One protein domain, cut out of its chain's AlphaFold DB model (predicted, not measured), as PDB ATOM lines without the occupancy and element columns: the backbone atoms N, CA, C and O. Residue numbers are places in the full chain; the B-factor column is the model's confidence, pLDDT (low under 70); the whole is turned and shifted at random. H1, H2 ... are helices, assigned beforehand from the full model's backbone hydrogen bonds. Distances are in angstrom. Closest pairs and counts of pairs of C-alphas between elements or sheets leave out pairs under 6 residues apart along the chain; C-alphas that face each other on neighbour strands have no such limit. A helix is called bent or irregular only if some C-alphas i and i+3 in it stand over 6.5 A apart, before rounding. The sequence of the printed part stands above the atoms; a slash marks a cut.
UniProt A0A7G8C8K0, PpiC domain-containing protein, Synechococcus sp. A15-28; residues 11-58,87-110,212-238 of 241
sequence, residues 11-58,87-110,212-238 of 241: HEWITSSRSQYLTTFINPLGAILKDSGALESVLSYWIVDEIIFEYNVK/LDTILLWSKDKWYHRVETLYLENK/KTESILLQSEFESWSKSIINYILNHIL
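AT A GLANCE: This is residues 11 to 58, 87 to 110 and 212 to 238 of the 241 residues of the protein "PpiC domain-containing protein" of Synechococcus sp. A15-28 (UniProt A0A7G8C8K0). An open frame of crossed helices is strung along one long helix, H4, which makes the longest axis. H2 and the bent helix H3 cross H4 at different places, H3 near its first end, while the kinked H1 stands beyond H2, near the last end of H4. The printed part has 99 residues with four named helices, H1 to H4 in chain order, and no named strand; the class is all helix. It is only just compact, close to loose, with a radius of gyration of the C-alphas of 14.9 A and spans of 43 by 29 by 22 A.

HOW THE PARTS SIT: Start with H1, residues 16 to 35, and H2, residues 39 to 58, which are close but not clearly touching. Their closest C-alphas, of Leu 33 and Leu 39, are 4.6 A apart; the helices run opposite ways at a shallow tilt of 23 degrees. Next look at H3, residues 87 to 110: by its hydrogen bonds it was assigned as one helix, but it is bent, with C-alphas 97 and 100 at 7.8 A. Its arms H3a, residues 87 to 97, and H3b, residues 100 to 110, are about perpendicular at 74 degrees. With residues 48 to 55 alone, H2 touches H3a, closest at the C-alphas of Ile 52 and Thr 89, 6.3 A; they are only just about perpendicular, at 70.2 degrees. Last comes H4, residues 212 to 236. H2 touches it with residues 40 to 47 alone, closest at the C-alphas of Leu 43 and Ile 230, 6.5 A, at a steep tilt of 63 degrees, opposite ways. H3a touches residues 215 to 222 of H4, closest at the C-alphas of Ser 94 and Leu 218, 6.0 A, about perpendicular at 82 degrees. H3b touches residues 214 to 218 of H4, closest at the C-alphas of Val 102 and Glu 214, 6.4 A, about perpendicular at 78 degrees. H1 and H4 are near each other; H1 is apart from H3a and H3b, and H2 from H3b. Each O i to N i+4 pair is within hydrogen-bond range in H2, H3a and H4, against 11 of 16 in H1 and 6 of 7 in H3b.

IN THESE COORDINATES: Find C-alpha 16 at (155.697, 228.710, 142.562); from there H1 runs 27.2 A, with a kink of 66 degrees near residue 29. H1 is irregular, with C-alphas 28 and 31 at 7.6 A, and so is H3b, with C-alphas 100 and 103 at 7.3 A. H2 is 28.6 A long, H3a 15.5 A and H3b 16.7 A. H4 runs 36.0 A from C-alpha 212 at (190.670, 233.975, 149.259) to C-alpha 236 at (159.013, 217.083, 147.031).

THE WHOLE: The two C-alphas farthest apart, of Pro 28 and Lys 110, are 44.1 A apart. Residues 59 to 86 and 111 to 211 are not printed; the gaps between C-alphas are 17.3 A and 13.7 A. The link H1 to H2 is tight. The printed part has a mean pLDDT of 91.4, and no printed residue of this model is under 70.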
ATOM      1  N   HIS A  11     162.325 225.514 150.471       89.06
ATOM      2  CA  HIS A  11     160.924 225.836 150.204       89.06
ATOM      3  C   HIS A  11     160.667 227.339 149.997       89.06
ATOM      4  O   HIS A  11     159.662 227.697 149.393       89.06
ATOM      5  N   GLU A  12     161.556 228.213 150.474       91.94
ATOM      6  CA  GLU A  12     161.477 229.656 150.231       91.94
ATOM      7  C   GLU A  12     162.085 230.019 148.875       91.94
ATOM      8  O   GLU A  12     161.535 230.838 148.138       91.94
ATOM      9  N   TRP A  13     163.213 229.393 148.521       94.06
ATOM     10  CA  TRP A  13     163.886 229.656 147.253       94.06
ATOM     11  C   TRP A  13     163.157 229.019 146.064       94.06
ATOM     12  O   TRP A  13     163.104 229.617 144.985       94.06
ATOM     13  N   ILE A  14     162.546 227.842 146.235       93.50
ATOM     14  CA  ILE A  14     161.705 227.231 145.201       93.50
ATOM     15  C   ILE A  14     160.306 227.858 145.213       93.50
ATOM     16  O   ILE A  14     159.341 227.312 145.741       93.50
ATOM     17  N   THR A  15     160.203 229.023 144.579       93.81
ATOM     18  CA  THR A  15     158.940 229.730 144.354       93.81
ATOM     19  C   THR A  15     157.977 228.927 143.472       93.81
ATOM     20  O   THR A  15     158.366 227.988 142.771       93.81
ATOM     21  N   SER A  16     156.708 229.345 143.420       92.06
ATOM     22  CA  SER A  16     155.697 228.710 142.562       92.06
ATOM     23  C   SER A  16     156.097 228.682 141.082       92.06
ATOM     24  O   SER A  16     155.841 227.691 140.403       92.06
ATOM     25  N   SER A  17     156.764 229.728 140.579       91.75
ATOM     26  CA  SER A  17     157.237 229.779 139.189       91.75
ATOM     27  C   SER A  17     158.356 228.771 138.920       91.75
ATOM     28  O   SER A  17     158.310 228.058 137.917       91.75
ATOM     29  N   ARG A  18     159.328 228.655 139.835       94.81
ATOM     30  CA  ARG A  18     160.422 227.673 139.750       94.81
ATOM     31  C   ARG A  18     159.894 226.245 139.848       94.81
ATOM     32  O   ARG A  18     160.264 225.399 139.040       94.81
ATOM     33  N   SER A  19     158.974 225.989 140.778       93.44
ATOM     34  CA  SER A  19     158.301 224.693 140.903       93.44
ATOM     35  C   SER A  19     157.563 224.317 139.613       93.44
ATOM     36  O   SER A  19     157.778 223.228 139.082       93.44
ATOM     37  N   GLN A  20     156.789 225.244 139.038       92.38
ATOM     38  CA  GLN A  20     156.086 225.015 137.776       92.38
ATOM     39  C   GLN A  20     157.047 224.723 136.614       92.38
ATOM     40  O   GLN A  20     156.764 223.848 135.790       92.38
ATOM     41  N   TYR A  21     158.186 225.420 136.534       93.62
ATOM     42  CA  TYR A  21     159.218 225.133 135.535       93.62
ATOM     43  C   TYR A  21     159.746 223.701 135.683       93.62
ATOM     44  O   TYR A  21     159.736 222.936 134.715       93.62
ATOM     45  N   LEU A  22     160.133 223.306 136.901       93.69
ATOM     46  CA  LEU A  22     160.638 221.965 137.200       93.69
ATOM     47  C   LEU A  22     159.626 220.882 136.805       93.69
ATOM     48  O   LEU A  22     159.993 219.918 136.131       93.69
ATOM     49  N   THR A  23     158.348 221.054 137.150       92.06
ATOM     50  CA  THR A  23     157.298 220.084 136.808       92.06
ATOM     51  C   THR A  23     156.995 220.028 135.313       92.06
ATOM     52  O   THR A  23     156.625 218.971 134.810       92.06
ATOM     53  N   THR A  24     157.145 221.144 134.596       91.81
ATOM     54  CA  THR A  24     156.800 221.234 133.167       91.81
ATOM     55  C   THR A  24     157.932 220.746 132.268       91.81
ATOM     56  O   THR A  24     157.668 220.083 131.269       91.81
ATOM     57  N   PHE A  25     159.185 221.061 132.603       91.69
ATOM     58  CA  PHE A  25     160.325 220.849 131.706       91.69
ATOM     59  C   PHE A  25     161.290 219.759 132.177       91.69
ATOM     60  O   PHE A  25     161.850 219.054 131.340       91.69
ATOM     61  N   ILE A  26     161.477 219.584 133.489       91.50
ATOM     62  CA  ILE A  26     162.439 218.606 134.026       91.50
ATOM     63  C   ILE A  26     161.748 217.289 134.379       91.50
ATOM     64  O   ILE A  26     162.227 216.224 133.997       91.50
ATOM     65  N   ASN A  27     160.595 217.340 135.050       92.31
ATOM     66  CA  ASN A  27     159.879 216.144 135.497       92.31
ATOM     67  C   ASN A  27     159.528 215.156 134.364       92.31
ATOM     68  O   ASN A  27     159.756 213.963 134.558       92.31
ATOM     69  N   PRO A  28     159.084 215.584 133.159       93.94
ATOM     70  CA  PRO A  28     158.818 214.650 132.058       93.94
ATOM     71  C   PRO A  28     160.052 213.868 131.587       93.94
ATOM     72  O   PRO A  28     159.920 212.785 131.025       93.94
ATOM     73  N   LEU A  29     161.253 214.407 131.820       92.62
ATOM     74  CA  LEU A  29     162.530 213.776 131.485       92.62
ATOM     75  C   LEU A  29     163.153 213.048 132.686       92.62
ATOM     76  O   LEU A  29     164.207 212.428 132.545       92.62
ATOM     77  N   GLY A  30     162.514 213.104 133.860       90.75
ATOM     78  CA  GLY A  30     163.083 212.682 135.137       90.75
ATOM     79  C   GLY A  30     163.574 211.236 135.147       90.75
ATOM     80  O   GLY A  30     164.689 210.987 135.599       90.75
ATOM     81  N   ALA A  31     162.800 210.300 134.588       90.12
ATOM     82  CA  ALA A  31     163.184 208.886 134.512       90.12
ATOM     83  C   ALA A  31     164.465 208.677 133.683       90.12
ATOM     84  O   ALA A  31     165.438 208.115 134.173       90.12
ATOM     85  N   ILE A  32     164.521 209.228 132.464       93.50
ATOM     86  CA  ILE A  32     165.686 209.095 131.569       93.50
ATOM     87  C   ILE A  32     166.922 209.784 132.169       93.50
ATOM     88  O   ILE A  32     168.039 209.266 132.093       93.50
ATOM     89  N   LEU A  33     166.742 210.957 132.779       93.69
ATOM     90  CA  LEU A  33     167.830 211.685 133.433       93.69
ATOM     91  C   LEU A  33     168.358 210.942 134.665       93.69
ATOM     92  O   LEU A  33     169.561 210.970 134.922       93.69
ATOM     93  N   LYS A  34     167.481 210.269 135.416       93.12
ATOM     94  CA  LYS A  34     167.861 209.428 136.555       93.12
ATOM     95  C   LYS A  34     168.640 208.201 136.084       93.12
ATOM     96  O   LYS A  34     169.742 207.975 136.573       93.12
ATOM     97  N   ASP A  35     168.121 207.476 135.096       93.12
ATOM     98  CA  ASP A  35     168.739 206.253 134.570       93.12
ATOM     99  C   ASP A  35     170.103 206.512 133.916       93.12
ATOM    100  O   ASP A  35     171.018 205.696 134.014       93.12
ATOM    101  N   SER A  36     170.271 207.674 133.280       94.75
ATOM    102  CA  SER A  36     171.555 208.106 132.708       94.75
ATOM    103  C   SER A  36     172.539 208.682 133.734       94.75
ATOM    104  O   SER A  36     173.693 208.935 133.387       94.75
ATOM    105  N   GLY A  37     172.111 208.922 134.979       93.12
ATOM    106  CA  GLY A  37     172.914 209.602 136.001       93.12
ATOM    107  C   GLY A  37     173.116 211.105 135.755       93.12
ATOM    108  O   GLY A  37     173.967 211.722 136.389       93.12
ATOM    109  N   ALA A  38     172.354 211.713 134.842       94.31
ATOM    110  CA  ALA A  38     172.475 213.123 134.473       94.31
ATOM    111  C   ALA A  38     171.590 214.067 135.308       94.31
ATOM    112  O   ALA A  38     171.796 215.281 135.267       94.31
ATOM    113  N   LEU A  39     170.613 213.541 136.056       93.88
ATOM    114  CA  LEU A  39     169.594 214.343 136.744       93.88
ATOM    115  C   LEU A  39     170.181 215.398 137.692       93.88
ATOM    116  O   LEU A  39     169.830 216.572 137.584       93.88
ATOM    117  N   GLU A  40     171.100 215.017 138.581       94.00
ATOM    118  CA  GLU A  40     171.717 215.964 139.522       94.00
ATOM    119  C   GLU A  40     172.529 217.052 138.806       94.00
ATOM    120  O   GLU A  40     172.480 218.216 139.202       94.00
ATOM    121  N   SER A  41     173.220 216.710 137.714       93.31
ATOM    122  CA  SER A  41     173.968 217.677 136.899       93.31
ATOM    123  C   SER A  41     173.042 218.693 136.230       93.31
ATOM    124  O   SER A  41     173.350 219.884 136.202       93.31
ATOM    125  N   VAL A  42     171.891 218.240 135.723       94.94
ATOM    126  CA  VAL A  42     170.873 219.118 135.127       94.94
ATOM    127  C   VAL A  42     170.282 220.055 136.180       94.94
ATOM    128  O   VAL A  42     170.191 221.256 135.938       94.94
ATOM    129  N   LEU A  43     169.935 219.535 137.363       95.94
ATOM    130  CA  LEU A  43     169.419 220.353 138.463       95.94
ATOM    131  C   LEU A  43     170.458 221.367 138.954       95.94
ATOM    132  O   LEU A  43     170.127 222.537 139.124       95.94
ATOM    133  N   SER A  44     171.719 220.953 139.104       93.69
ATOM    134  CA  SER A  44     172.826 221.844 139.473       93.69
ATOM    135  C   SER A  44     172.993 222.982 138.465       93.69
ATOM    136  O   SER A  44     173.136 224.140 138.851       93.69
ATOM    137  N   TYR A  45     172.940 222.666 137.167       93.19
ATOM    138  CA  TYR A  45     173.020 223.670 136.110       93.19
ATOM    139  C   TYR A  45     171.849 224.655 136.174       93.19
ATOM    140  O   TYR A  45     172.067 225.865 136.121       93.19
ATOM    141  N   TRP A  46     170.627 224.139 136.318       95.19
ATOM    142  CA  TRP A  46     169.419 224.957 136.414       95.19
ATOM    143  C   TRP A  46     169.454 225.893 137.631       95.19
ATOM    144  O   TRP A  46     169.176 227.079 137.475       95.19
ATOM    145  N   ILE A  47     169.881 225.413 138.807       95.12
ATOM    146  CA  ILE A  47     170.029 226.248 140.014       95.12
ATOM    147  C   ILE A  47     170.960 227.433 139.747       95.12
ATOM    148  O   ILE A  47     170.632 228.574 140.071       95.12
ATOM    149  N   VAL A  48     172.117 227.173 139.134       92.31
ATOM    150  CA  VAL A  48     173.080 228.228 138.796       92.31
ATOM    151  C   VAL A  48     172.474 229.236 137.820       92.31
ATOM    152  O   VAL A  48     172.706 230.435 137.961       92.31
ATOM    153  N   ASP A  49     171.709 228.776 136.833       90.06
ATOM    154  CA  ASP A  49     171.083 229.657 135.847       90.06
ATOM    155  C   ASP A  49     170.024 230.575 136.477       90.06
ATOM    156  O   ASP A  49     170.032 231.785 136.244       90.06
ATOM    157  N   GLU A  50     169.194 230.031 137.370       93.12
ATOM    158  CA  GLU A  50     168.213 230.789 138.156       93.12
ATOM    159  C   GLU A  50     168.864 231.848 139.049       93.12
ATOM    160  O   GLU A  50     168.335 232.950 139.185       93.12
ATOM    161  N   ILE A  51     170.016 231.541 139.647       92.31
ATOM    162  CA  ILE A  51     170.772 232.497 140.466       92.31
ATOM    163  C   ILE A  51     171.333 233.623 139.618       92.31
ATOM    164  O   ILE A  51     171.237 234.786 140.004       92.31
ATOM    165  N   ILE A  52     171.910 233.294 138.463       88.50
ATOM    166  CA  ILE A  52     172.431 234.306 137.543       88.50
ATOM    167  C   ILE A  52     171.294 235.226 137.098       88.50
ATOM    168  O   ILE A  52     171.457 236.446 137.089       88.50
ATOM    169  N   PHE A  53     170.131 234.659 136.776       87.56
ATOM    170  CA  PHE A  53     168.945 235.434 136.442       87.56
ATOM    171  C   PHE A  53     168.493 236.327 137.609       87.56
ATOM    172  O   PHE A  53     168.364 237.536 137.428       87.56
ATOM    173  N   GLU A  54     168.320 235.766 138.811       88.69
ATOM    174  CA  GLU A  54     167.934 236.493 140.031       88.69
ATOM    175  C   GLU A  54     168.893 237.657 140.323       88.69
ATOM    176  O   GLU A  54     168.458 238.786 140.568       88.69
ATOM    177  N   TYR A  55     170.200 237.398 140.247       86.62
ATOM    178  CA  TYR A  55     171.235 238.391 140.505       86.62
ATOM    179  C   TYR A  55     171.212 239.518 139.468       86.62
ATOM    180  O   TYR A  55     171.241 240.690 139.846       86.62
ATOM    181  N   ASN A  56     171.099 239.184 138.179       82.75
ATOM    182  CA  ASN A  56     171.042 240.166 137.095       82.75
ATOM    183  C   ASN A  56     169.771 241.022 137.147       82.75
ATOM    184  O   ASN A  56     169.838 242.221 136.896       82.75
ATOM    185  N   VAL A  57     168.620 240.438 137.500       83.44
ATOM    186  CA  VAL A  57     167.371 241.190 137.703       83.44
ATOM    187  C   VAL A  57     167.537 242.186 138.852       83.44
ATOM    188  O   VAL A  57     167.213 243.364 138.697       83.44
ATOM    189  N   LYS A  58     168.088 241.743 139.989       82.50
ATOM    190  CA  LYS A  58     168.304 242.592 141.170       82.50
ATOM    191  C   LYS A  58     169.287 243.740 140.903       82.50
ATOM    192  O   LYS A  58     169.084 244.836 141.414       82.50
ATOM    193  N   LEU A  87     181.075 232.171 137.577       80.94
ATOM    194  CA  LEU A  87     181.692 231.928 138.885       80.94
ATOM    195  C   LEU A  87     181.656 233.177 139.775       80.94
ATOM    196  O   LEU A  87     181.329 233.075 140.954       80.94
ATOM    197  N   ASP A  88     181.909 234.349 139.195       85.44
ATOM    198  CA  ASP A  88     181.871 235.621 139.918       85.44
ATOM    199  C   ASP A  88     180.443 235.934 140.383       85.44
ATOM    200  O   ASP A  88     180.243 236.322 141.529       85.44
ATOM    201  N   THR A  89     179.431 235.701 139.538       88.81
ATOM    202  CA  THR A  89     178.021 235.906 139.906       88.81
ATOM    203  C   THR A  89     177.589 234.999 141.056       88.81
ATOM    204  O   THR A  89     176.915 235.465 141.971       88.81
ATOM    205  N   ILE A  90     177.994 233.723 141.046       91.56
ATOM    206  CA  ILE A  90     177.709 232.798 142.156       91.56
ATOM    207  C   ILE A  90     178.356 233.308 143.442       91.56
ATOM    208  O   ILE A  90     177.700 233.335 144.481       91.56
ATOM    209  N   LEU A  91     179.621 233.737 143.384       91.88
ATOM    210  CA  LEU A  91     180.322 234.253 144.555       91.88
ATOM    211  C   LEU A  91     179.664 235.532 145.088       91.88
ATOM    212  O   LEU A  91     179.466 235.652 146.293       91.88
ATOM    213  N   LEU A  92     179.284 236.463 144.212       91.75
ATOM    214  CA  LEU A  92     178.594 237.699 144.587       91.75
ATOM    215  C   LEU A  92     177.225 237.417 145.214       91.75
ATOM    216  O   LEU A  92     176.915 237.945 146.279       91.75
ATOM    217  N   TRP A  93     176.433 236.523 144.616       93.44
ATOM    218  CA  TRP A  93     175.166 236.089 145.204       93.44
ATOM    219  C   TRP A  93     175.380 235.392 146.558       93.44
ATOM    220  O   TRP A  93     174.645 235.644 147.509       93.44
ATOM    221  N   SER A  94     176.428 234.575 146.688       94.25
ATOM    222  CA  SER A  94     176.777 233.907 147.948       94.25
ATOM    223  C   SER A  94     177.191 234.912 149.026       94.25
ATOM    224  O   SER A  94     176.788 234.770 150.178       94.25
ATOM    225  N   LYS A  95     177.936 235.970 148.666       93.44
ATOM    226  CA  LYS A  95     178.243 237.096 149.565       93.44
ATOM    227  C   LYS A  95     176.953 237.773 150.038       93.44
ATOM    228  O   LYS A  95     176.763 237.923 151.242       93.44
ATOM    229  N   ASP A  96     176.035 238.085 149.124       92.06
ATOM    230  CA  ASP A  96     174.733 238.687 149.448       92.06
ATOM    231  C   ASP A  96     173.929 237.869 150.476       92.06
ATOM    232  O   ASP A  96     173.219 238.450 151.299       92.06
ATOM    233  N   LYS A  97     174.012 236.531 150.434       92.31
ATOM    234  CA  LYS A  97     173.276 235.648 151.355       92.31
ATOM    235  C   LYS A  97     174.029 235.360 152.651       92.31
ATOM    236  O   LYS A  97     173.424 235.398 153.718       92.31
ATOM    237  N   TRP A  98     175.331 235.084 152.585       94.69
ATOM    238  CA  TRP A  98     176.069 234.443 153.680       94.69
ATOM    239  C   TRP A  98     177.281 235.208 154.187       94.69
ATOM    240  O   TRP A  98     177.953 234.709 155.087       94.69
ATOM    241  N   TYR A  99     177.563 236.421 153.694       92.62
ATOM    242  CA  TYR A  99     178.723 237.182 154.175       92.62
ATOM    243  C   TYR A  99     178.713 237.364 155.702       92.62
ATOM    244  O   TYR A  99     179.734 237.201 156.361       92.62
ATOM    245  N   HIS A 100     177.532 237.573 156.290       91.38
ATOM    246  CA  HIS A 100     177.355 237.687 157.740       91.38
ATOM    247  C   HIS A 100     177.761 236.428 158.537       91.38
ATOM    248  O   HIS A 100     178.002 236.523 159.736       91.38
ATOM    249  N   ARG A 101     177.842 235.253 157.894       90.38
ATOM    250  CA  ARG A 101     178.248 233.982 158.520       90.38
ATOM    251  C   ARG A 101     179.724 233.668 158.328       90.38
ATOM    252  O   ARG A 101     180.216 232.759 158.986       90.38
ATOM    253  N   VAL A 102     180.437 234.393 157.467       91.12
ATOM    254  CA  VAL A 102     181.821 234.081 157.067       91.12
ATOM    255  C   VAL A 102     182.751 233.925 158.266       91.12
ATOM    256  O   VAL A 102     183.521 232.970 158.314       91.12
ATOM    257  N   GLU A 103     182.644 234.796 159.269       90.50
ATOM    258  CA  GLU A 103     183.456 234.689 160.485       90.50
ATOM    259  C   GLU A 103     183.140 233.413 161.283       90.50
ATOM    260  O   GLU A 103     184.050 232.712 161.724       90.50
ATOM    261  N   THR A 104     181.859 233.059 161.411       90.75
ATOM    262  CA  THR A 104     181.439 231.822 162.091       90.75
ATOM    263  C   THR A 104     181.913 230.592 161.319       90.75
ATOM    264  O   THR A 104     182.563 229.723 161.897       90.75
ATOM    265  N   LEU A 105     181.690 230.560 160.002       87.81
ATOM    266  CA  LEU A 105     182.154 229.490 159.112       87.81
ATOM    267  C   LEU A 105     183.675 229.325 159.178       87.81
ATOM    268  O   LEU A 105     184.185 228.204 159.178       87.81
ATOM    269  N   TYR A 106     184.408 230.433 159.266       88.75
ATOM    270  CA  TYR A 106     185.851 230.418 159.438       88.75
ATOM    271  C   TYR A 106     186.257 229.810 160.778       88.75
ATOM    272  O   TYR A 106     187.138 228.956 160.795       88.75
ATOM    273  N   LEU A 107     185.623 230.190 161.891       87.50
ATOM    274  CA  LEU A 107     185.929 229.619 163.207       87.50
ATOM    275  C   LEU A 107     185.620 228.116 163.269       87.50
ATOM    276  O   LEU A 107     186.428 227.350 163.793       87.50
ATOM    277  N   GLU A 108     184.505 227.682 162.680       85.44
ATOM    278  CA  GLU A 108     184.101 226.271 162.613       85.44
ATOM    279  C   GLU A 108     185.033 225.415 161.747       85.44
ATOM    280  O   GLU A 108     185.233 224.228 162.018       85.44
ATOM    281  N   ASN A 109     185.618 226.009 160.703       82.38
ATOM    282  CA  ASN A 109     186.480 225.308 159.754       82.38
ATOM    283  C   ASN A 109     187.962 225.673 159.893       82.38
ATOM    284  O   ASN A 109     188.776 225.174 159.120       82.38
ATOM    285  N   LYS A 110     188.354 226.473 160.889       81.19
ATOM    286  CA  LYS A 110     189.732 226.971 161.032       81.19
ATOM    287  C   LYS A 110     190.756 225.841 161.016       81.19
ATOM    288  O   LYS A 110     191.715 225.887 160.255       81.19
ATOM    289  N   LYS A 212     190.599 235.320 149.831       86.69
ATOM    290  CA  LYS A 212     190.670 233.975 149.259       86.69
ATOM    291  C   LYS A 212     189.950 232.959 150.145       86.69
ATOM    292  O   LYS A 212     189.180 232.148 149.632       86.69
ATOM    293  N   THR A 213     190.196 232.993 151.450       86.94
ATOM    294  CA  THR A 213     189.555 232.112 152.430       86.94
ATOM    295  C   THR A 213     188.061 232.394 152.523       86.94
ATOM    296  O   THR A 213     187.274 231.452 152.523       86.94
ATOM    297  N   GLU A 214     187.652 233.665 152.491       91.00
ATOM    298  CA  GLU A 214     186.241 234.053 152.388       91.00
ATOM    299  C   GLU A 214     185.580 233.432 151.152       91.00
ATOM    300  O   GLU A 214     184.510 232.834 151.249       91.00
ATOM    301  N   SER A 215     186.236 233.519 149.991       90.25
ATOM    302  CA  SER A 215     185.706 232.971 148.738       90.25
ATOM    303  C   SER A 215     185.568 231.447 148.782       90.25
ATOM    304  O   SER A 215     184.560 230.914 148.325       90.25
ATOM    305  N   ILE A 216     186.542 230.745 149.376       87.81
ATOM    306  CA  ILE A 216     186.489 229.288 149.580       87.81
ATOM    307  C   ILE A 216     185.327 228.911 150.505       87.81
ATOM    308  O   ILE A 216     184.576 227.986 150.198       87.81
ATOM    309  N   LEU A 217     185.163 229.625 151.621       91.12
ATOM    310  CA  LEU A 217     184.090 229.374 152.586       91.12
ATOM    311  C   LEU A 217     182.712 229.582 151.956       91.12
ATOM    312  O   LEU A 217     181.849 228.718 152.072       91.12
ATOM    313  N   LEU A 218     182.524 230.689 151.237       93.31
ATOM    314  CA  LEU A 218     181.264 230.994 150.560       93.31
ATOM    315  C   LEU A 218     180.956 230.009 149.433       93.31
ATOM    316  O   LEU A 218     179.802 229.628 149.260       93.31
ATOM    317  N   GLN A 219     181.972 229.561 148.691       91.94
ATOM    318  CA  GLN A 219     181.793 228.521 147.684       91.94
ATOM    319  C   GLN A 219     181.384 227.186 148.322       91.94
ATOM    320  O   GLN A 219     180.474 226.526 147.828       91.94
ATOM    321  N   SER A 220     182.011 226.799 149.436       89.94
ATOM    322  CA  SER A 220     181.630 225.582 150.153       89.94
ATOM    323  C   SER A 220     180.204 225.667 150.708       89.94
ATOM    324  O   SER A 220     179.470 224.678 150.661       89.94
ATOM    325  N   GLU A 221     179.799 226.837 151.209       92.25
ATOM    326  CA  GLU A 221     178.437 227.074 151.694       92.25
ATOM    327  C   GLU A 221     177.425 226.985 150.543       92.25
ATOM    328  O   GLU A 221     176.397 226.317 150.668       92.25
ATOM    329  N   PHE A 222     177.760 227.554 149.380       94.25
ATOM    330  CA  PHE A 222     176.965 227.448 148.158       94.25
ATOM    331  C   PHE A 222     176.770 225.998 147.705       94.25
ATOM    332  O   PHE A 222     175.654 225.596 147.374       94.25
ATOM    333  N   GLU A 223     177.837 225.199 147.689       92.56
ATOM    334  CA  GLU A 223     177.773 223.787 147.303       92.56
ATOM    335  C   GLU A 223     176.868 222.988 148.256       92.56
ATOM    336  O   GLU A 223     176.034 222.192 147.810       92.56
ATOM    337  N   SER A 224     176.977 223.245 149.563       92.25
ATOM    338  CA  SER A 224     176.123 222.637 150.588       92.25
ATOM    339  C   SER A 224     174.652 223.029 150.410       92.25
ATOM    340  O   SER A 224     173.763 222.170 150.378       92.25
ATOM    341  N   TRP A 225     174.395 224.322 150.210       95.38
ATOM    342  CA  TRP A 225     173.062 224.851 149.957       95.38
ATOM    343  C   TRP A 225     172.451 224.278 148.673       95.38
ATOM    344  O   TRP A 225     171.343 223.747 148.712       95.38
ATOM    345  N   SER A 226     173.181 224.284 147.555       95.12
ATOM    346  CA  SER A 226     172.717 223.761 146.262       95.12
ATOM    347  C   SER A 226     172.326 222.286 146.367       95.12
ATOM    348  O   SER A 226     171.262 221.873 145.903       95.12
ATOM    349  N   LYS A 227     173.115 221.489 147.099       94.75
ATOM    350  CA  LYS A 227     172.771 220.097 147.400       94.75
ATOM    351  C   LYS A 227     171.470 219.976 148.199       94.75
ATOM    352  O   LYS A 227     170.677 219.070 147.941       94.75
ATOM    353  N   SER A 228     171.228 220.874 149.154       94.62
ATOM    354  CA  SER A 228     169.965 220.909 149.903       94.62
ATOM    355  C   SER A 228     168.765 221.217 148.997       94.62
ATOM    356  O   SER A 228     167.732 220.555 149.115       94.62
ATOM    357  N   ILE A 229     168.927 222.129 148.030       95.50
ATOM    358  CA  ILE A 229     167.914 222.444 147.018       95.50
ATOM    359  C   ILE A 229     167.634 221.224 146.138       95.50
ATOM    360  O   ILE A 229     166.476 220.852 145.962       95.50
ATOM    361  N   ILE A 230     168.676 220.565 145.623       95.12
ATOM    362  CA  ILE A 230     168.543 219.355 144.797       95.12
ATOM    363  C   ILE A 230     167.777 218.276 145.561       95.12
ATOM    364  O   ILE A 230     166.796 217.741 145.048       95.12
ATOM    365  N   ASN A 231     168.162 218.001 146.809       94.06
ATOM    366  CA  ASN A 231     167.464 217.030 147.651       94.06
ATOM    367  C   ASN A 231     165.989 217.397 147.849       94.06
ATOM    368  O   ASN A 231     165.123 216.527 147.785       94.06
ATOM    369  N   TYR A 232     165.686 218.677 148.070       94.12
ATOM    370  CA  TYR A 232     164.309 219.139 148.203       94.12
ATOM    371  C   TYR A 232     163.505 218.911 146.914       94.12
ATOM    372  O   TYR A 232     162.403 218.368 146.964       94.12
ATOM    373  N   ILE A 233     164.074 219.251 145.753       94.38
ATOM    374  CA  ILE A 233     163.449 219.036 144.441       94.38
ATOM    375  C   ILE A 233     163.157 217.549 144.215       94.38
ATOM    376  O   ILE A 233     162.043 217.196 143.828       94.38
ATOM    377  N   LEU A 234     164.133 216.680 144.483       93.31
ATOM    378  CA  LEU A 234     164.004 215.234 144.292       93.31
ATOM    379  C   LEU A 234     162.937 214.607 145.199       93.31
ATOM    380  O   LEU A 234     162.265 213.673 144.776       93.31
ATOM    381  N   ASN A 235     162.774 215.113 146.424       91.56
ATOM    382  CA  ASN A 235     161.860 214.529 147.410       91.56
ATOM    383  C   ASN A 235     160.441 215.112 147.367       91.56
ATOM    384  O   ASN A 235     159.504 214.447 147.805       91.56
ATOM    385  N   HIS A 236     160.278 216.351 146.897       90.88
ATOM    386  CA  HIS A 236     159.013 217.083 147.031       90.88
ATOM    387  C   HIS A 236     158.429 217.598 145.716       90.88
ATOM    388  O   HIS A 236     157.258 217.974 145.698       90.88
ATOM    389  N   ILE A 237     159.206 217.648 144.629       89.69
ATOM    390  CA  ILE A 237     158.771 218.271 143.369       89.69
ATOM    391  C   ILE A 237     158.755 217.267 142.226       89.69
ATOM    392  O   ILE A 237     157.763 217.178 141.503       89.69
ATOM    393  N   LEU A 238     159.843 216.522 142.039       88.25
ATOM    394  CA  LEU A 238     159.920 215.529 140.976       88.25
ATOM    395  C   LEU A 238     159.242 214.234 141.416       88.25
ATOM    396  O   LEU A 238     159.552 213.675 142.465       88.25
TER     397      LEU A 238